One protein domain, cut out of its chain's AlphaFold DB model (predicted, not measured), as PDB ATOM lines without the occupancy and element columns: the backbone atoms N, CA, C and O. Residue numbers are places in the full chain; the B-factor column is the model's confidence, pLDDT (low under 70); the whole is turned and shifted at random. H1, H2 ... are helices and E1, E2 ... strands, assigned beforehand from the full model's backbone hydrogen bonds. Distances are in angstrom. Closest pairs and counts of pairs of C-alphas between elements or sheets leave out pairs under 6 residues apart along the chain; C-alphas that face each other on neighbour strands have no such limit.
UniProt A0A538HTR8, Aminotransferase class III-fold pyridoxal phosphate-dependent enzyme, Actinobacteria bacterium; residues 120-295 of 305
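What this domain is: This is residues 120 to 295 of the 305 residues of the protein "Aminotransferase class III-fold pyridoxal phosphate-dependent enzyme" of Actinobacteria bacterium (UniProt A0A538HTR8). A small parallel sheet of three strands, E4 E1 E5, makes the core, with H2 over one face and H4 over the other, and a short hairpin, E2 and E3, crosses over E4, partly face to face with the sheet. H5 packs beside H4, the long helix H6 runs past H2 and H5 without being on the sheet, and H1 lies at the far end, reaching H6 with its last residue. The printed part has 176 residues with six named helices and five named strands, in the order H1 H2 E1 E2 E3 H3 E4 H4 E5 H5 H6, and its class is mixed, helices and strands. The whole is compact, with a radius of gyration of the C-alphas of 16.0 A, and spans 49 by 38 by 30 A; residues 267 to 275 stick out from it.

How they stand to each other: H1, residues 120 to 133, is close to but not clearly touching H6, residues 274 to 293; their closest C-alphas, those of Phe 133 and Thr 281, are 6.0 A apart, at a steep tilt of 59 degrees, opposite ways. H2, residues 144 to 159, is on the sheet of E4, residues 204 to 207, E1, residues 163 to 167, and E5, residues 224 to 228, at a height over the sheet of 9.4 A. It lies over E5 and runs along the strands, at 22 degrees to E5 on the local plane; their closest C-alphas, those of Arg 156 and Ala 225, are 5.3 A apart. H2 is close to but not clearly touching H6, with the closest C-alphas, those of Val 158 and Met 291, 6.8 A apart. E1 is the inner strand, parallel to E5, with N 165 and O 226 within hydrogen-bond range at 2.9 A, and parallel to E4, with N 205 and O 164 at 2.8 A. E2, residues 180 to 183, and E3, residues 186 to 189, are an antiparallel hairpin, with N 181 and O 188 at 2.9 A. The two sheets form a sandwich, two sheets face to face: the facing parts are 9.4 A centre to centre, and the strands of the one stand at 81 degrees to those of the other. The closest C-alphas of E3 and E4 are those of Val 187 and Val 206, 6.3 A apart. H3, residues 200 to 203, only grazes the sheet of E4, E1 and E5. H4, residues 212 to 219, is on that sheet over E4 and E1, at a height over the sheet of 9.1 A, on the opposite face from H2; this gives three layers, helices on both faces of a sheet. E4, H4 and E5 form a split strand-helix-strand unit, two parallel strands joined through a helix with E1 between them in the sheet, and its crossover is right-handed. H5, residues 245 to 252, touches H4 at a shallow tilt of 30 degrees, the same way, with the closest C-alphas, those of Glu 216 and Leu 252, 6.6 A apart. Every O i to N i+4 pair is within hydrogen-bond range in H1, H2, H4 and H5, 15 of 16 are in H6, and H3 is too short for such a pair.

Where its parts are: H1 begins at C-alpha 120, (2.411, 20.229, -8.777), and is 20.0 A long from first to last C-alpha. H2 is 22.0 A long, E1 13.5 A, and H6 29.0 A. H6 ends at C-alpha 293, (6.834, 44.698, -19.414).

The domain as a whole: The C-alphas of Asp 120 and Gly 184, the two farthest apart, are 52.5 A apart. The printed part has no cut. The links E1 to E2, E5 to H5 and H5 to H6 are long. Residues 267 to 275 stand free. The mean pLDDT of the printed part is 80.9; residues 254 to 295 are under 70, and H6 has a mean of 56.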
ATOM      1  N   ASP A 120       1.027  19.851  -9.111       94.69
ATOM      2  CA  ASP A 120       2.411  20.229  -8.777       94.69
ATOM      3  C   ASP A 120       3.408  19.861  -9.893       94.69
ATOM      4  O   ASP A 120       4.417  20.548 -10.070       94.69
ATOM      5  N   ASP A 121       3.103  18.851 -10.719       94.81
ATOM      6  CA  ASP A 121       3.944  18.455 -11.858       94.81
ATOM      7  C   ASP A 121       4.098  19.583 -12.879       94.81
ATOM      8  O   ASP A 121       5.159  19.734 -13.483       94.81
ATOM      9  N   ALA A 122       3.061  20.406 -13.071       94.00
ATOM     10  CA  ALA A 122       3.134  21.541 -13.986       94.00
ATOM     11  C   ALA A 122       4.185  22.558 -13.519       94.00
ATOM     12  O   ALA A 122       4.947  23.075 -14.339       94.00
ATOM     13  N   HIS A 123       4.258  22.809 -12.206       94.81
ATOM     14  CA  HIS A 123       5.284  23.668 -11.624       94.81
ATOM     15  C   HIS A 123       6.669  23.033 -11.749       94.81
ATOM     16  O   HIS A 123       7.580  23.685 -12.252       94.81
ATOM     17  N   TRP A 124       6.815  21.755 -11.379       96.88
ATOM     18  CA  TRP A 124       8.087  21.038 -11.494       96.88
ATOM     19  C   TRP A 124       8.629  21.060 -12.931       96.88
ATOM     20  O   TRP A 124       9.780  21.436 -13.156       96.88
ATOM     21  N   CYS A 125       7.782  20.747 -13.918       95.50
ATOM     22  CA  CYS A 125       8.137  20.785 -15.334       95.50
ATOM     23  C   CYS A 125       8.547  22.193 -15.778       95.50
ATOM     24  O   CYS A 125       9.565  22.347 -16.448       95.50
ATOM     25  N   ALA A 126       7.792  23.231 -15.404       93.50
ATOM     26  CA  ALA A 126       8.135  24.610 -15.751       93.50
ATOM     27  C   ALA A 126       9.465  25.059 -15.119       93.50
ATOM     28  O   ALA A 126      10.261  25.730 -15.776       93.50
ATOM     29  N   SER A 127       9.741  24.655 -13.877       95.62
ATOM     30  CA  SER A 127      11.015  24.919 -13.204       95.62
ATOM     31  C   SER A 127      12.187  24.209 -13.880       95.62
ATOM     32  O   SER A 127      13.247  24.812 -14.043       95.62
ATOM     33  N   GLU A 128      12.009  22.963 -14.321       94.81
ATOM     34  CA  GLU A 128      13.041  22.243 -15.073       94.81
ATOM     35  C   GLU A 128      13.279  22.872 -16.454       94.81
ATOM     36  O   GLU A 128      14.427  23.034 -16.867       94.81
ATOM     37  N   LEU A 129      12.222  23.302 -17.148       87.31
ATOM     38  CA  LEU A 129      12.344  24.030 -18.413       87.31
ATOM     39  C   LEU A 129      13.094  25.356 -18.230       87.31
ATOM     40  O   LEU A 129      13.986  25.664 -19.021       87.31
ATOM     41  N   HIS A 130      12.797  26.105 -17.165       88.50
ATOM     42  CA  HIS A 130      13.551  27.305 -16.802       88.50
ATOM     43  C   HIS A 130      15.026  26.985 -16.543       88.50
ATOM     44  O   HIS A 130      15.899  27.599 -17.148       88.50
ATOM     45  N   ARG A 131      15.320  25.986 -15.703       93.31
ATOM     46  CA  ARG A 131      16.697  25.577 -15.391       93.31
ATOM     47  C   ARG A 131      17.474  25.158 -16.644       93.31
ATOM     48  O   ARG A 131      18.670  25.409 -16.730       93.31
ATOM     49  N   ARG A 132      16.811  24.480 -17.588       83.75
ATOM     50  CA  ARG A 132      17.446  23.876 -18.767       83.75
ATOM     51  C   ARG A 132      17.587  24.826 -19.952       83.75
ATOM     52  O   ARG A 132      18.548  24.695 -20.696       83.75
ATOM     53  N   PHE A 133      16.632  25.731 -20.146       81.12
ATOM     54  CA  PHE A 133      16.580  26.616 -21.315       81.12
ATOM     55  C   PHE A 133      16.671  28.104 -20.953       81.12
ATOM     56  O   PHE A 133      16.619  28.946 -21.844       81.12
ATOM     57  N   GLY A 134      16.764  28.440 -19.666       80.94
ATOM     58  CA  GLY A 134      16.956  29.791 -19.136       80.94
ATOM     59  C   GLY A 134      15.704  30.666 -19.085       80.94
ATOM     60  O   GLY A 134      15.715  31.686 -18.410       80.94
ATOM     61  N   LEU A 135      14.600  30.292 -19.738       78.12
ATOM     62  CA  LEU A 135      13.439  31.181 -19.898       78.12
ATOM     63  C   LEU A 135      12.584  31.301 -18.630       78.12
ATOM     64  O   LEU A 135      12.330  30.280 -17.989       78.12
ATOM     65  N   PRO A 136      12.103  32.507 -18.265       84.12
ATOM     66  CA  PRO A 136      11.462  32.750 -16.974       84.12
ATOM     67  C   PRO A 136      10.014  32.263 -16.913       84.12
ATOM     68  O   PRO A 136       9.507  31.996 -15.828       84.12
ATOM     69  N   VAL A 137       9.330  32.184 -18.057       86.81
ATOM     70  CA  VAL A 137       7.891  31.908 -18.124       86.81
ATOM     71  C   VAL A 137       7.613  30.890 -19.209       86.81
ATOM     72  O   VAL A 137       8.122  31.000 -20.324       86.81
ATOM     73  N   TRP A 138       6.755  29.930 -18.876       86.88
ATOM     74  CA  TRP A 138       6.370  28.836 -19.751       86.88
ATOM     75  C   TRP A 138       4.858  28.689 -19.790       86.88
ATOM     76  O   TRP A 138       4.169  28.886 -18.790       86.88
ATOM     77  N   GLN A 139       4.356  28.290 -20.953       89.38
ATOM     78  CA  GLN A 139       2.987  27.838 -21.126       89.38
ATOM     79  C   GLN A 139       2.995  26.589 -22.000       89.38
ATOM     80  O   GLN A 139       3.715  26.525 -22.997       89.38
ATOM     81  N   PHE A 140       2.209  25.588 -21.614       90.81
ATOM     82  CA  PHE A 140       2.136  24.322 -22.331       90.81
ATOM     83  C   PHE A 140       1.145  24.405 -23.495       90.81
ATOM     84  O   PHE A 140       0.104  25.056 -23.409       90.81
ATOM     85  N   ALA A 141       1.460  23.699 -24.574       89.50
ATOM     86  CA  ALA A 141       0.562  23.444 -25.690       89.50
ATOM     87  C   ALA A 141       0.568  21.942 -25.989       89.50
ATOM     88  O   ALA A 141       1.548  21.254 -25.706       89.50
ATOM     89  N   LEU A 142      -0.512  21.429 -26.579       90.88
ATOM     90  CA  LEU A 142      -0.603  20.009 -26.938       90.88
ATOM     91  C   LEU A 142       0.297  19.643 -28.124       90.88
ATOM     92  O   LEU A 142       0.634  18.477 -28.311       90.88
ATOM     93  N   THR A 143       0.667  20.630 -28.943       90.94
ATOM     94  CA  THR A 143       1.504  20.445 -30.128       90.94
ATOM     95  C   THR A 143       2.428  21.641 -30.339       90.94
ATOM     96  O   THR A 143       2.100  22.768 -29.957       90.94
ATOM     97  N   ALA A 144       3.553  21.421 -31.023       87.06
ATOM     98  CA  ALA A 144       4.425  22.506 -31.480       87.06
ATOM     99  C   ALA A 144       3.698  23.462 -32.446       87.06
ATOM    100  O   ALA A 144       3.906  24.671 -32.390       87.06
ATOM    101  N   THR A 145       2.780  22.946 -33.275       91.25
ATOM    102  CA  THR A 145       1.896  23.768 -34.118       91.25
ATOM    103  C   THR A 145       1.145  24.804 -33.282       91.25
ATOM    104  O   THR A 145       1.149  25.985 -33.622       91.25
ATOM    105  N   ASP A 146       0.505  24.386 -32.188       90.94
ATOM    106  CA  ASP A 146      -0.264  25.308 -31.350       90.94
ATOM    107  C   ASP A 146       0.640  26.249 -30.557       90.94
ATOM    108  O   ASP A 146       0.326  27.433 -30.463       90.94
ATOM    109  N   ALA A 147       1.800  25.780 -30.083       87.88
ATOM    110  CA  ALA A 147       2.806  26.659 -29.487       87.88
ATOM    111  C   ALA A 147       3.196  27.796 -30.453       87.88
ATOM    112  O   ALA A 147       3.165  28.968 -30.072       87.88
ATOM    113  N   ASN A 148       3.454  27.471 -31.725       90.44
ATOM    114  CA  ASN A 148       3.771  28.455 -32.762       90.44
ATOM    115  C   ASN A 148       2.593  29.402 -33.034       90.44
ATOM    116  O   ASN A 148       2.784  30.617 -33.069       90.44
ATOM    117  N   ARG A 149       1.362  28.886 -33.164       93.12
ATOM    118  CA  ARG A 149       0.155  29.721 -33.352       93.12
ATOM    119  C   ARG A 149      -0.058  30.691 -32.193       93.12
ATOM    120  O   ARG A 149      -0.356  31.864 -32.417       93.12
ATOM    121  N   PHE A 150       0.084  30.221 -30.956       90.88
ATOM    122  CA  PHE A 150      -0.113  31.043 -29.763       90.88
ATOM    123  C   PHE A 150       0.962  32.112 -29.646       90.88
ATOM    124  O   PHE A 150       0.645  33.272 -29.389       90.88
ATOM    125  N   ALA A 151       2.213  31.761 -29.915       88.12
ATOM    126  CA  ALA A 151       3.309  32.709 -29.867       88.12
ATOM    127  C   ALA A 151       3.224  33.764 -30.989       88.12
ATOM    128  O   ALA A 151       3.415  34.947 -30.715       88.12
ATOM    129  N   ILE A 152       2.811  33.393 -32.211       90.56
ATOM    130  CA  ILE A 152       2.465  34.360 -33.272       90.56
ATOM    131  C   ILE A 152       1.358  35.305 -32.794       90.56
ATOM    132  O   ILE A 152       1.458  36.521 -32.963       90.56
ATOM    133  N   ARG A 153       0.291  34.761 -32.194       91.94
ATOM    134  CA  ARG A 153      -0.840  35.558 -31.701       91.94
ATOM    135  C   ARG A 153      -0.403  36.556 -30.629       91.94
ATOM    136  O   ARG A 153      -0.801  37.717 -30.704       91.94
ATOM    137  N   LEU A 154       0.414  36.123 -29.672       87.88
ATOM    138  CA  LEU A 154       0.972  36.991 -28.638       87.88
ATOM    139  C   LEU A 154       1.871  38.064 -29.254       87.88
ATOM    140  O   LEU A 154       1.666  39.241 -28.982       87.88
ATOM    141  N   ALA A 155       2.780  37.702 -30.159       88.06
ATOM    142  CA  ALA A 155       3.651  38.673 -30.813       88.06
ATOM    143  C   ALA A 155       2.864  39.721 -31.614       88.06
ATOM    144  O   ALA A 155       3.163  40.910 -31.542       88.06
ATOM    145  N   ARG A 156       1.810  39.327 -32.339       90.56
ATOM    146  CA  ARG A 156       0.922  40.289 -33.014       90.56
ATOM    147  C   ARG A 156       0.217  41.218 -32.027       90.56
ATOM    148  O   ARG A 156       0.049  42.394 -32.339       90.56
ATOM    149  N   HIS A 157      -0.194  40.702 -30.868       88.12
ATOM    150  CA  HIS A 157      -0.847  41.497 -29.830       88.12
ATOM    151  C   HIS A 157       0.099  42.545 -29.231       88.12
ATOM    152  O   HIS A 157      -0.256  43.715 -29.245       88.12
ATOM    153  N   VAL A 158       1.300  42.131 -28.813       86.62
ATOM    154  CA  VAL A 158       2.373  42.992 -28.270       86.62
ATOM    155  C   VAL A 158       2.769  44.056 -29.303       86.62
ATOM    156  O   VAL A 158       2.860  45.249 -29.043       86.62
ATOM    157  N   ARG A 159       3.014  43.626 -30.547       84.62
ATOM    158  CA  ARG A 159       3.680  44.469 -31.550       84.62
ATOM    159  C   ARG A 159       2.731  45.270 -32.421       84.62
ATOM    160  O   ARG A 159       3.206  46.129 -33.159       84.62
ATOM    161  N   HIS A 160       1.435  44.964 -32.389       90.44
ATOM    162  CA  HIS A 160       0.409  45.550 -33.257       90.44
ATOM    163  C   HIS A 160       0.784  45.521 -34.747       90.44
ATOM    164  O   HIS A 160       0.471  46.431 -35.516       90.44
ATOM    165  N   ARG A 161       1.482  44.461 -35.161       92.62
ATOM    166  CA  ARG A 161       1.976  44.273 -36.524       92.62
ATOM    167  C   ARG A 161       1.290  43.066 -37.161       92.62
ATOM    168  O   ARG A 161       1.164  42.035 -36.503       92.62
ATOM    169  N   PRO A 162       0.827  43.167 -38.416       94.00
ATOM    170  CA  PRO A 162      -0.019  42.131 -38.997       94.00
ATOM    171  C   PRO A 162       0.763  40.903 -39.477       94.00
ATOM    172  O   PRO A 162       0.228  39.791 -39.436       94.00
ATOM    173  N   LYS A 163       2.017  41.069 -39.921       96.44
ATOM    174  CA  LYS A 163       2.754  40.006 -40.612       96.44
ATOM    175  C   LYS A 163       3.725  39.253 -39.716       96.44
ATOM    176  O   LYS A 163       4.219  39.788 -38.727       96.44
ATOM    177  N   ILE A 164       4.042  38.029 -40.114       95.44
ATOM    178  CA  ILE A 164       5.224  37.302 -39.642       95.44
ATOM    179  C   ILE A 164       6.283  37.267 -40.746       95.44
ATOM    180  O   ILE A 164       5.971  37.502 -41.916       95.44
ATOM    181  N   LEU A 165       7.522  36.953 -40.388       96.44
ATOM    182  CA  LEU A 165       8.574  36.620 -41.343       96.44
ATOM    183  C   LEU A 165       9.025  35.180 -41.114       96.44
ATOM    184  O   LEU A 165       9.252  34.780 -39.974       96.44
ATOM    185  N   VAL A 166       9.147  34.417 -42.196       96.00
ATOM    186  CA  VAL A 166       9.636  33.033 -42.191       96.00
ATOM    187  C   VAL A 166      10.739  32.850 -43.228       96.00
ATOM    188  O   VAL A 166      10.881  33.654 -44.154       96.00
ATOM    189  N   PHE A 167      11.488  31.761 -43.108       95.44
ATOM    190  CA  PHE A 167      12.467  31.372 -44.116       95.44
ATOM    191  C   PHE A 167      11.836  30.485 -45.186       95.44
ATOM    192  O   PHE A 167      10.940  29.683 -44.906       95.44
ATOM    193  N   ASN A 168      12.284  30.644 -46.428       95.62
ATOM    194  CA  ASN A 168      11.786  29.859 -47.543       95.62
ATOM    195  C   ASN A 168      11.950  28.368 -47.233       95.62
ATOM    196  O   ASN A 168      12.987  27.935 -46.737       95.62
ATOM    197  N   TRP A 169      10.899  27.596 -47.512       92.25
ATOM    198  CA  TRP A 169      10.836  26.153 -47.272       92.25
ATOM    199  C   TRP A 169      10.917  25.665 -45.814       92.25
ATOM    200  O   TRP A 169      10.952  24.445 -45.610       92.25
ATOM    201  N   CYS A 170      10.858  26.556 -44.819       92.00
ATOM    202  CA  CYS A 170      10.737  26.166 -43.412       92.00
ATOM    203  C   CYS A 170       9.508  25.275 -43.146       92.00
ATOM    204  O   CYS A 170       8.592  25.131 -43.976       92.00
ATOM    205  N   TYR A 171       9.477  24.665 -41.963       90.06
ATOM    206  CA  TYR A 171       8.300  23.953 -41.480       90.06
ATOM    207  C   TYR A 171       8.088  24.170 -39.982       90.06
ATOM    208  O   TYR A 171       8.877  23.744 -39.144       90.06
ATOM    209  N   HIS A 172       6.953  24.775 -39.634       90.44
ATOM    210  CA  HIS A 172       6.590  25.094 -38.251       90.44
ATOM    211  C   HIS A 172       5.264  24.446 -37.836       90.44
ATOM    212  O   HIS A 172       4.517  24.991 -37.022       90.44
ATOM    213  N   GLY A 173       4.973  23.269 -38.397       88.56
ATOM    214  CA  GLY A 173       3.712  22.562 -38.200       88.56
ATOM    215  C   GLY A 173       2.631  23.032 -39.172       88.56
ATOM    216  O   GLY A 173       2.919  23.619 -40.213       88.56
ATOM    217  N   THR A 174       1.363  22.769 -38.854       89.94
ATOM    218  CA  THR A 174       0.227  23.186 -39.695       89.94
ATOM    219  C   THR A 174      -0.198  24.629 -39.412       89.94
ATOM    220  O   THR A 174      -1.360  24.918 -39.135       89.94
ATOM    221  N   VAL A 175       0.765  25.549 -39.433       91.62
ATOM    222  CA  VAL A 175       0.541  26.987 -39.242       91.62
ATOM    223  C   VAL A 175       0.362  27.635 -40.610       91.62
ATOM    224  O   VAL A 175       1.313  27.670 -41.393       91.62
ATOM    225  N   ASP A 176      -0.839  28.140 -40.895       92.44
ATOM    226  CA  ASP A 176      -1.234  28.632 -42.222       92.44
ATOM    227  C   ASP A 176      -0.265  29.682 -42.776       92.44
ATOM    228  O   ASP A 176       0.128  29.614 -43.941       92.44
ATOM    229  N   GLU A 177       0.194  30.605 -41.929       92.94
ATOM    230  CA  GLU A 177       1.139  31.656 -42.311       92.94
ATOM    231  C   GLU A 177       2.506  31.119 -42.752       92.94
ATOM    232  O   GLU A 177       3.238  31.803 -43.464       92.94
ATOM    233  N   THR A 178       2.862  29.897 -42.359       91.94
ATOM    234  CA  THR A 178       4.165  29.291 -42.671       91.94
ATOM    235  C   THR A 178       4.142  28.443 -43.942       91.94
ATOM    236  O   THR A 178       5.197  28.110 -44.478       91.94
ATOM    237  N   PHE A 179       2.962  28.166 -44.515       92.12
ATOM    238  CA  PHE A 179       2.834  27.516 -45.825       92.12
ATOM    239  C   PHE A 179       3.021  28.495 -46.997       92.12
ATOM    240  O   PHE A 179       2.262  28.502 -47.974       92.12
ATOM    241  N   ALA A 180       4.080  29.294 -46.913       92.62
ATOM    242  CA  ALA A 180       4.476  30.299 -47.887       92.62
ATOM    243  C   ALA A 180       5.857  29.964 -48.476       92.62
ATOM    244  O   ALA A 180       6.717  29.402 -47.802       92.62
ATOM    245  N   THR A 181       6.079  30.293 -49.746       94.44
ATOM    246  CA  THR A 181       7.369  30.103 -50.428       94.44
ATOM    247  C   THR A 181       7.662  31.273 -51.365       94.44
ATOM    248  O   THR A 181       6.761  32.046 -51.696       94.44
ATOM    249  N   LEU A 182       8.920  31.418 -51.786       94.69
ATOM    250  CA  LEU A 182       9.324  32.399 -52.791       94.69
ATOM    251  C   LEU A 182       9.293  31.799 -54.199       94.69
ATOM    252  O   LEU A 182      10.009  30.845 -54.499       94.69
ATOM    253  N   VAL A 183       8.515  32.413 -55.094       93.00
ATOM    254  CA  VAL A 183       8.533  32.132 -56.538       93.00
ATOM    255  C   VAL A 183       8.798  33.437 -57.276       93.00
ATOM    256  O   VAL A 183       7.984  34.357 -57.246       93.00
ATOM    257  N   GLY A 184       9.967  33.555 -57.912       90.56
ATOM    258  CA  GLY A 184      10.360  34.787 -58.609       90.56
ATOM    259  C   GLY A 184      10.373  36.027 -57.702       90.56
ATOM    260  O   GLY A 184       9.997  37.108 -58.144       90.56
ATOM    261  N   GLY A 185      10.735  35.862 -56.424       91.06
ATOM    262  CA  GLY A 185      10.760  36.941 -55.426       91.06
ATOM    263  C   GLY A 185       9.391  37.336 -54.857       91.06
ATOM    264  O   GLY A 185       9.310  38.269 -54.062       91.06
ATOM    265  N   ARG A 186       8.311  36.644 -55.238       93.94
ATOM    266  CA  ARG A 186       6.965  36.849 -54.692       93.94
ATOM    267  C   ARG A 186       6.621  35.770 -53.676       93.94
ATOM    268  O   ARG A 186       6.984  34.611 -53.863       93.94
ATOM    269  N   VAL A 187       5.895  36.163 -52.632       95.31
ATOM    270  CA  VAL A 187       5.341  35.240 -51.637       95.31
ATOM    271  C   VAL A 187       4.127  34.542 -52.241       95.31
ATOM    272  O   VAL A 187       3.124  35.191 -52.525       95.31
ATOM    273  N   GLU A 188       4.216  33.230 -52.410       93.44
ATOM    274  CA  GLU A 188       3.179  32.380 -52.998       93.44
ATOM    275  C   GLU A 188       2.881  31.187 -52.070       93.44
ATOM    276  O   GLU A 188       3.656  30.870 -51.161       93.44
ATOM    277  N   ALA A 189       1.755  30.502 -52.278       91.12
ATOM    278  CA  ALA A 189       1.413  29.306 -51.505       91.12
ATOM    279  C   ALA A 189       2.344  28.125 -51.833       91.12
ATOM    280  O   ALA A 189       2.654  27.856 -52.998       91.12
ATOM    281  N   ARG A 190       2.759  27.364 -50.808       87.69
ATOM    282  CA  ARG A 190       3.583  26.160 -51.007       87.69
ATOM    283  C   ARG A 190       2.811  25.105 -51.813       87.69
ATOM    284  O   ARG A 190       1.654  24.799 -51.523       87.69
ATOM    285  N   ARG A 191       3.468  24.498 -52.809       84.25
ATOM    286  CA  ARG A 191       2.878  23.427 -53.633       84.25
ATOM    287  C   ARG A 191       2.339  22.292 -52.755       84.25
ATOM    288  O   ARG A 191       3.061  21.766 -51.913       84.25
ATOM    289  N   GLY A 192       1.106  21.865 -53.028       76.31
ATOM    290  CA  GLY A 192       0.451  20.765 -52.313       76.31
ATOM    291  C   GLY A 192      -0.183  21.166 -50.980       76.31
ATOM    292  O   GLY A 192      -0.748  20.298 -50.321       76.31
ATOM    293  N   ASN A 193      -0.118  22.446 -50.594       78.94
ATOM    294  CA  ASN A 193      -0.885  22.953 -49.465       78.94
ATOM    295  C   ASN A 193      -2.383  23.003 -49.811       78.94
ATOM    296  O   ASN A 193      -2.755  23.436 -50.906       78.94
ATOM    297  N   LEU A 194      -3.234  22.580 -48.878       73.88
ATOM    298  CA  LEU A 194      -4.673  22.828 -48.957       73.88
ATOM    299  C   LEU A 194      -4.914  24.277 -48.520       73.88
ATOM    300  O   LEU A 194      -4.302  24.734 -47.561       73.88
ATOM    301  N   GLY A 195      -5.718  25.008 -49.297       70.94
ATOM    302  CA  GLY A 195      -5.686  26.472 -49.348       70.94
ATOM    303  C   GLY A 195      -5.732  27.173 -47.978       70.94
ATOM    304  O   GLY A 195      -6.542  26.787 -47.137       70.94
ATOM    305  N   PRO A 196      -4.900  28.211 -47.759       75.38
ATOM    306  CA  PRO A 196      -4.978  29.056 -46.567       75.38
ATOM    307  C   PRO A 196      -6.284  29.876 -46.541       75.38
ATOM    308  O   PRO A 196      -6.905  30.067 -47.590       75.38
ATOM    309  N   PRO A 197      -6.686  30.425 -45.377       74.88
ATOM    310  CA  PRO A 197      -7.876  31.274 -45.269       74.88
ATOM    311  C   PRO A 197      -7.779  32.569 -46.096       74.88
ATOM    312  O   PRO A 197      -8.806  33.098 -46.516       74.88
ATOM    313  N   VAL A 198      -6.559  33.066 -46.342       90.88
ATOM    314  CA  VAL A 198      -6.241  34.242 -47.176       90.88
ATOM    315  C   VAL A 198      -4.951  34.006 -47.961       90.88
ATOM    316  O   VAL A 198      -4.207  33.072 -47.660       90.88
ATOM    317  N   HIS A 199      -4.640  34.852 -48.947       92.69
ATOM    318  CA  HIS A 199      -3.394  34.699 -49.696       92.69
ATOM    319  C   HIS A 199      -2.172  34.866 -48.763       92.69
ATOM    320  O   HIS A 199      -2.120  35.850 -48.025       92.69
ATOM    321  N   PRO A 200      -1.141  33.989 -48.798       92.69
ATOM    322  CA  PRO A 200      -0.035  34.038 -47.829       92.69
ATOM    323  C   PRO A 200       0.711  35.377 -47.770       92.69
ATOM    324  O   PRO A 200       1.179  35.792 -46.715       92.69
ATOM    325  N   ALA A 201       0.787  36.100 -48.890       94.56
ATOM    326  CA  ALA A 201       1.401  37.429 -48.933       94.56
ATOM    327  C   ALA A 201       0.699  38.474 -48.035       94.56
ATOM    328  O   ALA A 201       1.302  39.500 -47.704       94.56
ATOM    329  N   GLU A 202      -0.559  38.248 -47.647       95.69
ATOM    330  CA  GLU A 202      -1.298  39.116 -46.722       95.69
ATOM    331  C   GLU A 202      -0.768  38.990 -45.289       95.69
ATOM    332  O   GLU A 202      -0.705  39.987 -44.569       95.69
ATOM    333  N   THR A 203      -0.309  37.800 -44.895       95.75
ATOM    334  CA  THR A 203       0.071  37.472 -43.513       95.75
ATOM    335  C   THR A 203       1.568  37.241 -43.313       95.75
ATOM    336  O   THR A 203       2.036  37.302 -42.173       95.75
ATOM    337  N   THR A 204       2.334  37.032 -44.388       96.81
ATOM    338  CA  THR A 204       3.710  36.529 -44.297       96.81
ATOM    339  C   THR A 204       4.675  37.241 -45.241       96.81
ATOM    340  O   THR A 204       4.364  37.530 -46.399       96.81
ATOM    341  N   ARG A 205       5.888  37.488 -44.742       97.19
ATOM    342  CA  ARG A 205       7.093  37.778 -45.528       97.19
ATOM    343  C   ARG A 205       7.980  36.539 -45.560       97.19
ATOM    344  O   ARG A 205       8.095  35.846 -44.554       97.19
ATOM    345  N   VAL A 206       8.610  36.274 -46.700       97.62
ATOM    346  CA  VAL A 206       9.510  35.127 -46.870       97.62
ATOM    347  C   VAL A 206      10.861  35.632 -47.358       97.62
ATOM    348  O   VAL A 206      10.909  36.457 -48.268       97.62
ATOM    349  N   VAL A 207      11.941  35.132 -46.762       97.38
ATOM    350  CA  VAL A 207      13.327  35.371 -47.200       97.38
ATOM    351  C   VAL A 207      14.069  34.044 -47.327       97.38
ATOM    352  O   VAL A 207      13.655  33.047 -46.738       97.38
ATOM    353  N   GLU A 208      15.156  34.005 -48.091       97.50
ATOM    354  CA  GLU A 208      16.038  32.834 -48.097       97.50
ATOM    355  C   GLU A 208      16.822  32.747 -46.778       97.50
ATOM    356  O   GLU A 208      17.208  33.764 -46.195       97.50
ATOM    357  N   PHE A 209      17.058  31.527 -46.292       94.25
ATOM    358  CA  PHE A 209      17.948  31.300 -45.149       94.25
ATOM    359  C   PHE A 209      19.379  31.705 -45.530       94.25
ATOM    360  O   PHE A 209      19.776  31.532 -46.680       94.25
ATOM    361  N   ASN A 210      20.139  32.269 -44.588       94.81
ATOM    362  CA  ASN A 210      21.453  32.894 -44.809       94.81
ATOM    363  C   ASN A 210      21.483  34.187 -45.660       94.81
ATOM    364  O   ASN A 210      22.542  34.802 -45.776       94.81
ATOM    365  N   ASP A 211      20.356  34.696 -46.179       97.56
ATOM    366  CA  ASP A 211      20.316  36.010 -46.849       97.56
ATOM    367  C   ASP A 211      20.020  37.146 -45.851       97.56
ATOM    368  O   ASP A 211      18.888  37.623 -45.706       97.56
ATOM    369  N   VAL A 212      21.067  37.602 -45.154       96.12
ATOM    370  CA  VAL A 212      20.990  38.717 -44.186       96.12
ATOM    371  C   VAL A 212      20.488  40.008 -44.843       96.12
ATOM    372  O   VAL A 212      19.708  40.748 -44.245       96.12
ATOM    373  N   GLY A 213      20.875  40.266 -46.094       97.31
ATOM    374  CA  GLY A 213      20.436  41.459 -46.812       97.31
ATOM    375  C   GLY A 213      18.932  41.441 -47.089       97.31
ATOM    376  O   GLY A 213      18.270  42.472 -46.976       97.31
ATOM    377  N   ALA A 214      18.363  40.289 -47.457       97.00
ATOM    378  CA  ALA A 214      16.914  40.142 -47.600       97.00
ATOM    379  C   ALA A 214      16.193  40.303 -46.265       97.00
ATOM    380  O   ALA A 214      15.177  41.000 -46.215       97.00
ATOM    381  N   LEU A 215      16.734  39.716 -45.197       95.12
ATOM    382  CA  LEU A 215      16.186  39.851 -43.852       95.12
ATOM    383  C   LEU A 215      16.092  41.325 -43.429       95.12
ATOM    384  O   LEU A 215      15.014  41.781 -43.049       95.12
ATOM    385  N   GLU A 216      17.176  42.090 -43.569       95.38
ATOM    386  CA  GLU A 216      17.202  43.524 -43.255       95.38
ATOM    387  C   GLU A 216      16.164  44.308 -44.078       95.38
ATOM    388  O   GLU A 216      15.355  45.055 -43.522       95.38
ATOM    389  N   ARG A 217      16.119  44.088 -45.401       96.12
ATOM    390  CA  ARG A 217      15.167  44.765 -46.303       96.12
ATOM    391  C   ARG A 217      13.706  44.473 -45.961       96.12
ATOM    392  O   ARG A 217      12.856  45.362 -46.057       96.12
ATOM    393  N   GLU A 218      13.376  43.230 -45.618       95.50
ATOM    394  CA  GLU A 218      12.005  42.849 -45.270       95.50
ATOM    395  C   GLU A 218      11.596  43.380 -43.892       95.50
ATOM    396  O   GLU A 218      10.480  43.885 -43.749       95.50
ATOM    397  N   LEU A 219      12.499  43.362 -42.905       93.44
ATOM    398  CA  LEU A 219      12.238  43.895 -41.566       93.44
ATOM    399  C   LEU A 219      12.116  45.425 -41.536       93.44
ATOM    400  O   LEU A 219      11.281  45.951 -40.796       93.44
ATOM    401  N   ALA A 220      12.868  46.143 -42.379       94.19
ATOM    402  CA  ALA A 220      12.832  47.606 -42.472       94.19
ATOM    403  C   ALA A 220      11.444  48.179 -42.822       94.19
ATOM    404  O   ALA A 220      11.172  49.353 -42.575       94.19
ATOM    405  N   ARG A 221      10.531  47.358 -43.360       94.50
ATOM    406  CA  ARG A 221       9.147  47.763 -43.652       94.50
ATOM    407  C   ARG A 221       8.277  47.941 -42.406       94.50
ATOM    408  O   ARG A 221       7.227  48.569 -42.493       94.50
ATOM    409  N   GLY A 222       8.696  47.405 -41.259       93.38
ATOM    410  CA  GLY A 222       8.085  47.701 -39.961       93.38
ATOM    411  C   GLY A 222       6.728  47.045 -39.678       93.38
ATOM    412  O   GLY A 222       6.133  47.348 -38.648       93.38
ATOM    413  N   ASP A 223       6.249  46.131 -40.525       95.62
ATOM    414  CA  ASP A 223       4.958  45.433 -40.378       95.62
ATOM    415  C   ASP A 223       5.083  43.965 -39.921       95.62
ATOM    416  O   ASP A 223       4.083  43.249 -39.855       95.62
ATOM    417  N   VAL A 224       6.299  43.527 -39.573       95.00
ATOM    418  CA  VAL A 224       6.600  42.190 -39.040       95.00
ATOM    419  C   VAL A 224       6.530  42.191 -37.515       95.00
ATOM    420  O   VAL A 224       7.324  42.862 -36.849       95.00
ATOM    421  N   ALA A 225       5.585  41.438 -36.957       92.12
ATOM    422  CA  ALA A 225       5.457  41.206 -35.522       92.12
ATOM    423  C   ALA A 225       6.567  40.304 -34.988       92.12
ATOM    424  O   ALA A 225       7.043  40.513 -33.877       92.12
ATOM    425  N   VAL A 226       6.947  39.295 -35.772       92.06
ATOM    426  CA  VAL A 226       7.833  38.232 -35.322       92.06
ATOM    427  C   VAL A 226       8.524  37.542 -36.495       92.06
ATOM    428  O   VAL A 226       7.904  37.306 -37.535       92.06
ATOM    429  N   VAL A 227       9.800  37.211 -36.311       93.94
ATOM    430  CA  VAL A 227      10.534  36.273 -37.171       93.94
ATOM    431  C   VAL A 227      10.432  34.878 -36.564       93.94
ATOM    432  O   VAL A 227      10.767  34.722 -35.393       93.94
ATOM    433  N   LEU A 228       9.979  33.896 -37.346       92.12
ATOM    434  CA  LEU A 228       9.992  32.474 -36.996       92.12
ATOM    435  C   LEU A 228      11.186  31.816 -37.687       92.12
ATOM    436  O   LEU A 228      11.278  31.825 -38.917       92.12
ATOM    437  N   ALA A 229      12.101  31.267 -36.890       87.81
ATOM    438  CA  ALA A 229      13.369  30.731 -37.366       87.81
ATOM    439  C   ALA A 229      13.656  29.352 -36.765       87.81
ATOM    440  O   ALA A 229      13.632  29.195 -35.546       87.81
ATOM    441  N   GLU A 230      14.001  28.383 -37.615       83.12
ATOM    442  CA  GLU A 230      14.755  27.201 -37.187       83.12
ATOM    443  C   GLU A 230      16.247  27.590 -37.069       83.12
ATOM    444  O   GLU A 230      16.736  28.364 -37.897       83.12
ATOM    445  N   PRO A 231      17.014  27.066 -36.094       79.00
ATOM    446  CA  PRO A 231      18.450  27.361 -35.998       79.00
ATOM    447  C   PRO A 231      19.275  26.730 -37.131       79.00
ATOM    448  O   PRO A 231      20.362  27.207 -37.452       79.00
ATOM    449  N   ALA A 232      18.742  25.678 -37.744       82.94
ATOM    450  CA  ALA A 232      19.121  25.142 -39.042       82.94
ATOM    451  C   ALA A 232      17.837  24.617 -39.691       82.94
ATOM    452  O   ALA A 232      17.017  24.026 -38.988       82.94
ATOM    453  N   LEU A 233      17.643  24.806 -40.999       83.06
ATOM    454  CA  LEU A 233      16.478  24.211 -41.663       83.06
ATOM    455  C   LEU A 233      16.666  22.700 -41.730       83.06
ATOM    456  O   LEU A 233      17.737  22.243 -42.134       83.06
ATOM    457  N   THR A 234      15.636  21.935 -41.373       80.50
ATOM    458  CA  THR A 234      15.702  20.459 -41.388       80.50
ATOM    459  C   THR A 234      14.694  19.805 -42.333       80.50
ATOM    460  O   THR A 234      14.826  18.634 -42.694       80.50
ATOM    461  N   ASN A 235      13.698  20.562 -42.797       83.62
ATOM    462  CA  ASN A 235      12.570  20.030 -43.566       83.62
ATOM    463  C   ASN A 235      12.729  20.130 -45.095       83.62
ATOM    464  O   ASN A 235      11.789  19.822 -45.836       83.62
ATOM    465  N   ILE A 236      13.920  20.507 -45.574       84.94
ATOM    466  CA  ILE A 236      14.337  20.452 -46.989       84.94
ATOM    467  C   ILE A 236      15.766  19.918 -47.146       84.94
ATOM    468  O   ILE A 236      16.557  20.396 -47.957       84.94
ATOM    469  N   GLY A 237      16.094  18.905 -46.347       80.38
ATOM    470  CA  GLY A 237      17.483  18.589 -46.032       80.38
ATOM    471  C   GLY A 237      17.983  19.491 -44.907       80.38
ATOM    472  O   GLY A 237      17.202  20.241 -44.324       80.38
ATOM    473  N   ILE A 238      19.275  19.387 -44.600       80.50
ATOM    474  CA  ILE A 238      19.907  20.178 -43.543       80.50
ATOM    475  C   ILE A 238      20.591  21.384 -44.181       80.50
ATOM    476  O   ILE A 238      21.547  21.221 -44.940       80.50
ATOM    477  N   VAL A 239      20.104  22.585 -43.865       85.19
ATOM    478  CA  VAL A 239      20.739  23.853 -44.251       85.19
ATOM    479  C   VAL A 239      21.308  24.497 -42.995       85.19
ATOM    480  O   VAL A 239      20.561  24.954 -42.129       85.19
ATOM    481  N   HIS A 240      22.634  24.496 -42.884       85.81
ATOM    482  CA  HIS A 240      23.333  25.100 -41.755       85.81
ATOM    483  C   HIS A 240      23.347  26.632 -41.854       85.81
ATOM    484  O   HIS A 240      23.370  27.171 -42.966       85.81
ATOM    485  N   PRO A 241      23.360  27.338 -40.710       85.56
ATOM    486  CA  PRO A 241      23.591  28.772 -40.699       85.56
ATOM    487  C   PRO A 241      25.008  29.076 -41.189       85.56
ATOM    488  O   PRO A 241      25.969  28.411 -40.791       85.56
ATOM    489  N   ASP A 242      25.141  30.099 -42.025       92.31
ATOM    490  CA  ASP A 242      26.455  30.628 -42.379       92.31
ATOM    491  C   ASP A 242      27.095  31.299 -41.148       92.31
ATOM    492  O   ASP A 242      26.381  31.798 -40.265       92.31
ATOM    493  N   PRO A 243      28.438  31.349 -41.050       93.19
ATOM    494  CA  PRO A 243      29.106  32.049 -39.959       93.19
ATOM    495  C   PRO A 243      28.594  33.490 -39.801       93.19
ATOM    496  O   PRO A 243      28.588  34.264 -40.755       93.19
ATOM    497  N   GLY A 244      28.162  33.847 -38.588       89.12
ATOM    498  CA  GLY A 244      27.614  35.170 -38.265       89.12
ATOM    499  C   GLY A 244      26.131  35.372 -38.603       89.12
ATOM    500  O   GLY A 244      25.568  36.395 -38.217       89.12
ATOM    501  N   PHE A 245      25.461  34.412 -39.255       91.00
ATOM    502  CA  PHE A 245      24.037  34.536 -39.592       91.00
ATOM    503  C   PHE A 245      23.153  34.710 -38.352       91.00
ATOM    504  O   PHE A 245      22.325  35.614 -38.321       91.00
ATOM    505  N   HIS A 246      23.348  33.893 -37.310       86.31
ATOM    506  CA  HIS A 246      22.555  33.992 -36.076       86.31
ATOM    507  C   HIS A 246      22.793  35.295 -35.314       86.31
ATOM    508  O   HIS A 246      21.853  35.850 -34.748       86.31
ATOM    509  N   ASP A 247      24.018  35.819 -35.358       87.38
ATOM    510  CA  ASP A 247      24.352  37.105 -34.741       87.38
ATOM    511  C   ASP A 247      23.648  38.255 -35.471       87.38
ATOM    512  O   ASP A 247      23.003  39.092 -34.838       87.38
ATOM    513  N   ALA A 248      23.680  38.243 -36.807       90.75
ATOM    514  CA  ALA A 248      22.963  39.213 -37.630       90.75
ATOM    515  C   ALA A 248      21.440  39.092 -37.470       90.75
ATOM    516  O   ALA A 248      20.747  40.100 -37.322       90.75
ATOM    517  N   LEU A 249      20.914  37.860 -37.450       88.81
ATOM    518  CA  LEU A 249      19.507  37.587 -37.184       88.81
ATOM    519  C   LEU A 249      19.110  38.218 -35.855       88.81
ATOM    520  O   LEU A 249      18.162  38.998 -35.847       88.81
ATOM    521  N   ARG A 250      19.856  37.959 -34.772       83.12
ATOM    522  CA  ARG A 250      19.618  38.557 -33.451       83.12
ATOM    523  C   ARG A 250      19.670  40.071 -33.479       83.12
ATOM    524  O   ARG A 250      18.773  40.713 -32.943       83.12
ATOM    525  N   GLU A 251      20.691  40.654 -34.091       87.19
ATOM    526  CA  GLU A 251      20.841  42.104 -34.174       87.19
ATOM    527  C   GLU A 251      19.637  42.778 -34.843       87.19
ATOM    528  O   GLU A 251      19.069  43.723 -34.289       87.19
ATOM    529  N   LEU A 252      19.200  42.256 -35.987       87.50
ATOM    530  CA  LEU A 252      18.105  42.829 -36.775       87.50
ATOM    531  C   LEU A 252      16.736  42.722 -36.092       87.50
ATOM    532  O   LEU A 252      15.776  43.398 -36.462       87.50
ATOM    533  N   THR A 253      16.643  41.876 -35.079       82.75
ATOM    534  CA  THR A 253      15.391  41.461 -34.452       82.75
ATOM    535  C   THR A 253      15.422  41.613 -32.936       82.75
ATOM    536  O   THR A 253      14.509  41.116 -32.282       82.75
ATOM    537  N   ARG A 254      16.404  42.338 -32.364       67.88
ATOM    538  CA  ARG A 254      16.522  42.609 -30.909       67.88
ATOM    539  C   ARG A 254      15.206  43.044 -30.258       67.88
ATOM    540  O   ARG A 254      15.038  42.899 -29.061       67.88
ATOM    541  N   ARG A 255      14.264  43.531 -31.068       53.16
ATOM    542  CA  ARG A 255      12.886  43.867 -30.720       53.16
ATOM    543  C   ARG A 255      11.891  42.848 -31.315       53.16
ATOM    544  O   ARG A 255      10.978  43.289 -32.002       53.16
ATOM    545  N   GLY A 256      12.048  41.534 -31.154       52.69
ATOM    546  CA  GLY A 256      11.079  40.510 -31.599       52.69
ATOM    547  C   GLY A 256      11.597  39.440 -32.573       52.69
ATOM    548  O   GLY A 256      11.248  39.451 -33.757       52.69
ATOM    549  N   ILE A 257      12.328  38.445 -32.055       54.34
ATOM    550  CA  ILE A 257      12.338  37.082 -32.623       54.34
ATOM    551  C   ILE A 257      11.461  36.219 -31.737       54.34
ATOM    552  O   ILE A 257      11.578  36.270 -30.514       54.34
ATOM    553  N   LEU A 258      10.667  35.355 -32.354       53.59
ATOM    554  CA  LEU A 258      10.286  34.111 -31.719       53.59
ATOM    555  C   LEU A 258      11.159  33.035 -32.336       53.59
ATOM    556  O   LEU A 258      10.915  32.581 -33.455       53.59
ATOM    557  N   LEU A 259      12.191  32.634 -31.604       53.12
ATOM    558  CA  LEU A 259      12.826  31.364 -31.898       53.12
ATOM    559  C   LEU A 259      11.772  30.318 -31.552       53.12
ATOM    560  O   LEU A 259      11.477  30.070 -30.383       53.12
ATOM    561  N   THR A 260      11.087  29.825 -32.577       46.41
ATOM    562  CA  THR A 260      10.054  28.825 -32.382       46.41
ATOM    563  C   THR A 260      10.736  27.563 -31.894       46.41
ATOM    564  O   THR A 260      11.739  27.147 -32.483       46.41
ATOM    565  N   PRO A 261      10.245  26.940 -30.813       43.09
ATOM    566  CA  PRO A 261      10.765  25.650 -30.427       43.09
ATOM    567  C   PRO A 261      10.476  24.667 -31.567       43.09
ATOM    568  O   PRO A 261       9.329  24.358 -31.885       43.09
ATOM    569  N   PHE A 262      11.560  24.268 -32.226       50.91
ATOM    570  CA  PHE A 262      11.873  22.916 -32.666       50.91
ATOM    571  C   PHE A 262      10.702  21.914 -32.743       50.91
ATOM    572  O   PHE A 262      10.111  21.536 -31.732       50.91
ATOM    573  N   HIS A 263      10.542  21.287 -33.916       40.91
ATOM    574  CA  HIS A 263      10.544  19.821 -33.933       40.91
ATOM    575  C   HIS A 263      11.929  19.414 -33.423       40.91
ATOM    576  O   HIS A 263      12.924  19.811 -34.025       40.91
ATOM    577  N   ASN A 264      12.040  18.697 -32.306       35.75
ATOM    578  CA  ASN A 264      13.334  18.290 -31.749       35.75
ATOM    579  C   ASN A 264      14.001  17.183 -32.593       35.75
ATOM    580  O   ASN A 264      14.397  16.157 -32.062       35.75
ATOM    581  N   MET A 265      14.194  17.393 -33.899       37.53
ATOM    582  CA  MET A 265      15.268  16.753 -34.658       37.53
ATOM    583  C   MET A 265      16.601  17.354 -34.202       37.53
ATOM    584  O   MET A 265      17.243  18.108 -34.926       37.53
ATOM    585  N   ALA A 266      17.041  17.019 -32.991       33.44
ATOM    586  CA  ALA A 266      18.454  17.083 -32.670       33.44
ATOM    587  C   ALA A 266      19.069  15.726 -33.031       33.44
ATOM    588  O   ALA A 266      19.335  14.888 -32.171       33.44
ATOM    589  N   LEU A 267      19.381  15.534 -34.316       32.25
ATOM    590  CA  LEU A 267      20.694  14.970 -34.604       32.25
ATOM    591  C   LEU A 267      21.662  16.034 -34.099       32.25
ATOM    592  O   LEU A 267      21.917  17.015 -34.795       32.25
ATOM    593  N   MET A 268      22.107  15.894 -32.847       35.19
ATOM    594  CA  MET A 268      23.220  16.680 -32.335       35.19
ATOM    595  C   MET A 268      24.358  16.453 -33.322       35.19
ATOM    596  O   MET A 268      24.955  15.372 -33.364       35.19
ATOM    597  N   SER A 269      24.610  17.445 -34.176       36.81
ATOM    598  CA  SER A 269      25.867  17.487 -34.894       36.81
ATOM    599  C   SER A 269      26.944  17.439 -33.813       36.81
ATOM    600  O   SER A 269      26.829  18.182 -32.836       36.81
ATOM    601  N   PRO A 270      28.010  16.641 -33.958       38.09
ATOM    602  CA  PRO A 270      29.161  16.722 -33.060       38.09
ATOM    603  C   PRO A 270      29.765  18.139 -32.971       38.09
ATOM    604  O   PRO A 270      30.649  18.369 -32.154       38.09
ATOM    605  N   ALA A 271      29.329  19.065 -33.834       40.09
ATOM    606  CA  ALA A 271      29.725  20.463 -33.859       40.09
ATOM    607  C   ALA A 271      28.783  21.430 -33.111       40.09
ATOM    608  O   ALA A 271      29.142  22.596 -32.999       40.09
ATOM    609  N   THR A 272      27.604  21.008 -32.628       46.66
ATOM    610  CA  THR A 272      26.746  21.877 -31.797       46.66
ATOM    611  C   THR A 272      27.361  22.003 -30.409       46.66
ATOM    612  O   THR A 272      27.575  20.998 -29.730       46.66
ATOM    613  N   THR A 273      27.656  23.231 -29.997       68.31
ATOM    614  CA  THR A 273      28.311  23.525 -28.718       68.31
ATOM    615  C   THR A 273      27.315  24.052 -27.686       68.31
ATOM    616  O   THR A 273      26.241  24.535 -28.038       68.31
ATOM    617  N   GLU A 274      27.673  23.995 -26.400       58.78
ATOM    618  CA  GLU A 274      26.895  24.642 -25.328       58.78
ATOM    619  C   GLU A 274      26.697  26.141 -25.604       58.78
ATOM    620  O   GLU A 274      25.603  26.659 -25.418       58.78
ATOM    621  N   ALA A 275      27.690  26.805 -26.204       63.97
ATOM    622  CA  ALA A 275      27.608  28.220 -26.559       63.97
ATOM    623  C   ALA A 275      26.521  28.541 -27.607       63.97
ATOM    624  O   ALA A 275      25.945  29.629 -27.582       63.97
ATOM    625  N   ASP A 276      26.218  27.612 -28.521       49.62
ATOM    626  CA  ASP A 276      25.129  27.786 -29.494       49.62
ATOM    627  C   ASP A 276      23.756  27.720 -28.805       49.62
ATOM    628  O   ASP A 276      22.822  28.430 -29.189       49.62
ATOM    629  N   VAL A 277      23.645  26.886 -27.765       50.53
ATOM    630  CA  VAL A 277      22.449  26.763 -26.921       50.53
ATOM    631  C   VAL A 277      22.292  28.004 -26.042       50.53
ATOM    632  O   VAL A 277      21.212  28.590 -26.016       50.53
ATOM    633  N   ASP A 278      23.372  28.465 -25.412       64.19
ATOM    634  CA  ASP A 278      23.373  29.657 -24.558       64.19
ATOM    635  C   ASP A 278      22.953  30.910 -25.340       64.19
ATOM    636  O   ASP A 278      22.086  31.672 -24.910       64.19
ATOM    637  N   ARG A 279      23.474  31.081 -26.562       57.88
ATOM    638  CA  ARG A 279      23.115  32.214 -27.428       57.88
ATOM    639  C   ARG A 279      21.640  32.208 -27.838       57.88
ATOM    640  O   ARG A 279      21.028  33.272 -27.953       57.88
ATOM    641  N   HIS A 280      21.056  31.029 -28.064       54.41
ATOM    642  CA  HIS A 280      19.616  30.893 -28.296       54.41
ATOM    643  C   HIS A 280      18.815  31.314 -27.054       54.41
ATOM    644  O   HIS A 280      17.836  32.057 -27.171       54.41
ATOM    645  N   THR A 281      19.246  30.865 -25.876       53.34
ATOM    646  CA  THR A 281      18.617  31.178 -24.590       53.34
ATOM    647  C   THR A 281      18.610  32.680 -24.303       53.34
ATOM    648  O   THR A 281      17.544  33.233 -24.016       53.34
ATOM    649  N   ASP A 282      19.742  33.364 -24.470       58.78
ATOM    650  CA  ASP A 282      19.857  34.812 -24.242       58.78
ATOM    651  C   ASP A 282      18.921  35.617 -25.158       58.78
ATOM    652  O   ASP A 282      18.209  36.528 -24.727       58.78
ATOM    653  N   ALA A 283      18.857  35.237 -26.435       48.47
ATOM    654  CA  ALA A 283      18.021  35.897 -27.431       48.47
ATOM    655  C   ALA A 283      16.525  35.855 -27.083       48.47
ATOM    656  O   ALA A 283      15.780  36.809 -27.336       48.47
ATOM    657  N   PHE A 284      16.063  34.730 -26.550       51.16
ATOM    658  CA  PHE A 284      14.662  34.553 -26.211       51.16
ATOM    659  C   PHE A 284      14.328  35.204 -24.861       51.16
ATOM    660  O   PHE A 284      13.250  35.787 -24.724       51.16
ATOM    661  N   LEU A 285      15.250  35.175 -23.892       53.31
ATOM    662  CA  LEU A 285      15.106  35.850 -22.598       53.31
ATOM    663  C   LEU A 285      14.713  37.322 -22.741       53.31
ATOM    664  O   LEU A 285      13.740  37.770 -22.132       53.31
ATOM    665  N   GLU A 286      15.417  38.054 -23.603       62.41
ATOM    666  CA  GLU A 286      15.117  39.460 -23.880       62.41
ATOM    667  C   GLU A 286      13.691  39.651 -24.427       62.41
ATOM    668  O   GLU A 286      12.968  40.541 -23.981       62.41
ATOM    669  N   ALA A 287      13.244  38.781 -25.340       50.78
ATOM    670  CA  ALA A 287      11.900  38.855 -25.915       50.78
ATOM    671  C   ALA A 287      10.801  38.562 -24.877       50.78
ATOM    672  O   ALA A 287       9.763  39.226 -24.861       50.78
ATOM    673  N   ALA A 288      11.030  37.597 -23.982       50.97
ATOM    674  CA  ALA A 288      10.086  37.262 -22.917       50.97
ATOM    675  C   ALA A 288       9.930  38.413 -21.905       50.97
ATOM    676  O   ALA A 288       8.817  38.695 -21.453       50.97
ATOM    677  N   LEU A 289      11.027  39.106 -21.577       63.72
ATOM    678  CA  LEU A 289      11.012  40.268 -20.685       63.72
ATOM    679  C   LEU A 289      10.275  41.468 -21.298       63.72
ATOM    680  O   LEU A 289       9.510  42.125 -20.592       63.72
ATOM    681  N   GLU A 290      10.423  41.719 -22.605       60.88
ATOM    682  CA  GLU A 290       9.626  42.737 -23.312       60.88
ATOM    683  C   GLU A 290       8.119  42.442 -23.207       60.88
ATOM    684  O   GLU A 290       7.328  43.327 -22.884       60.88
ATOM    685  N   MET A 291       7.713  41.179 -23.390       50.44
ATOM    686  CA  MET A 291       6.308  40.770 -23.252       50.44
ATOM    687  C   MET A 291       5.782  40.916 -21.816       50.44
ATOM    688  O   MET A 291       4.611  41.245 -21.613       50.44
ATOM    689  N   ALA A 292       6.628  40.675 -20.810       55.66
ATOM    690  CA  ALA A 292       6.273  40.879 -19.408       55.66
ATOM    691  C   ALA A 292       6.062  42.368 -19.082       55.66
ATOM    692  O   ALA A 292       5.112  42.704 -18.372       55.66
ATOM    693  N   ALA A 293       6.904  43.252 -19.630       65.12
ATOM    694  CA  ALA A 293       6.834  44.698 -19.414       65.12
ATOM    695  C   ALA A 293       5.542  45.338 -19.959       65.12
ATOM    696  O   ALA A 293       5.064  46.322 -19.401       65.12
ATOM    697  N   GLU A 294       4.932  44.753 -20.993       61.41
ATOM    698  CA  GLU A 294       3.647  45.205 -21.549       61.41
ATOM    699  C   GLU A 294       2.415  44.675 -20.783       61.41
ATOM    700  O   GLU A 294       1.276  44.877 -21.201       61.41
ATOM    701  N   GLY A 295       2.608  44.000 -19.643       52.47
ATOM    702  CA  GLY A 295       1.517  43.511 -18.788       52.47
ATOM    703  C   GLY A 295       0.808  42.257 -19.309       52.47
ATOM    704  O   GLY A 295      -0.157  41.795 -18.704       52.47
TER     705      GLY A 295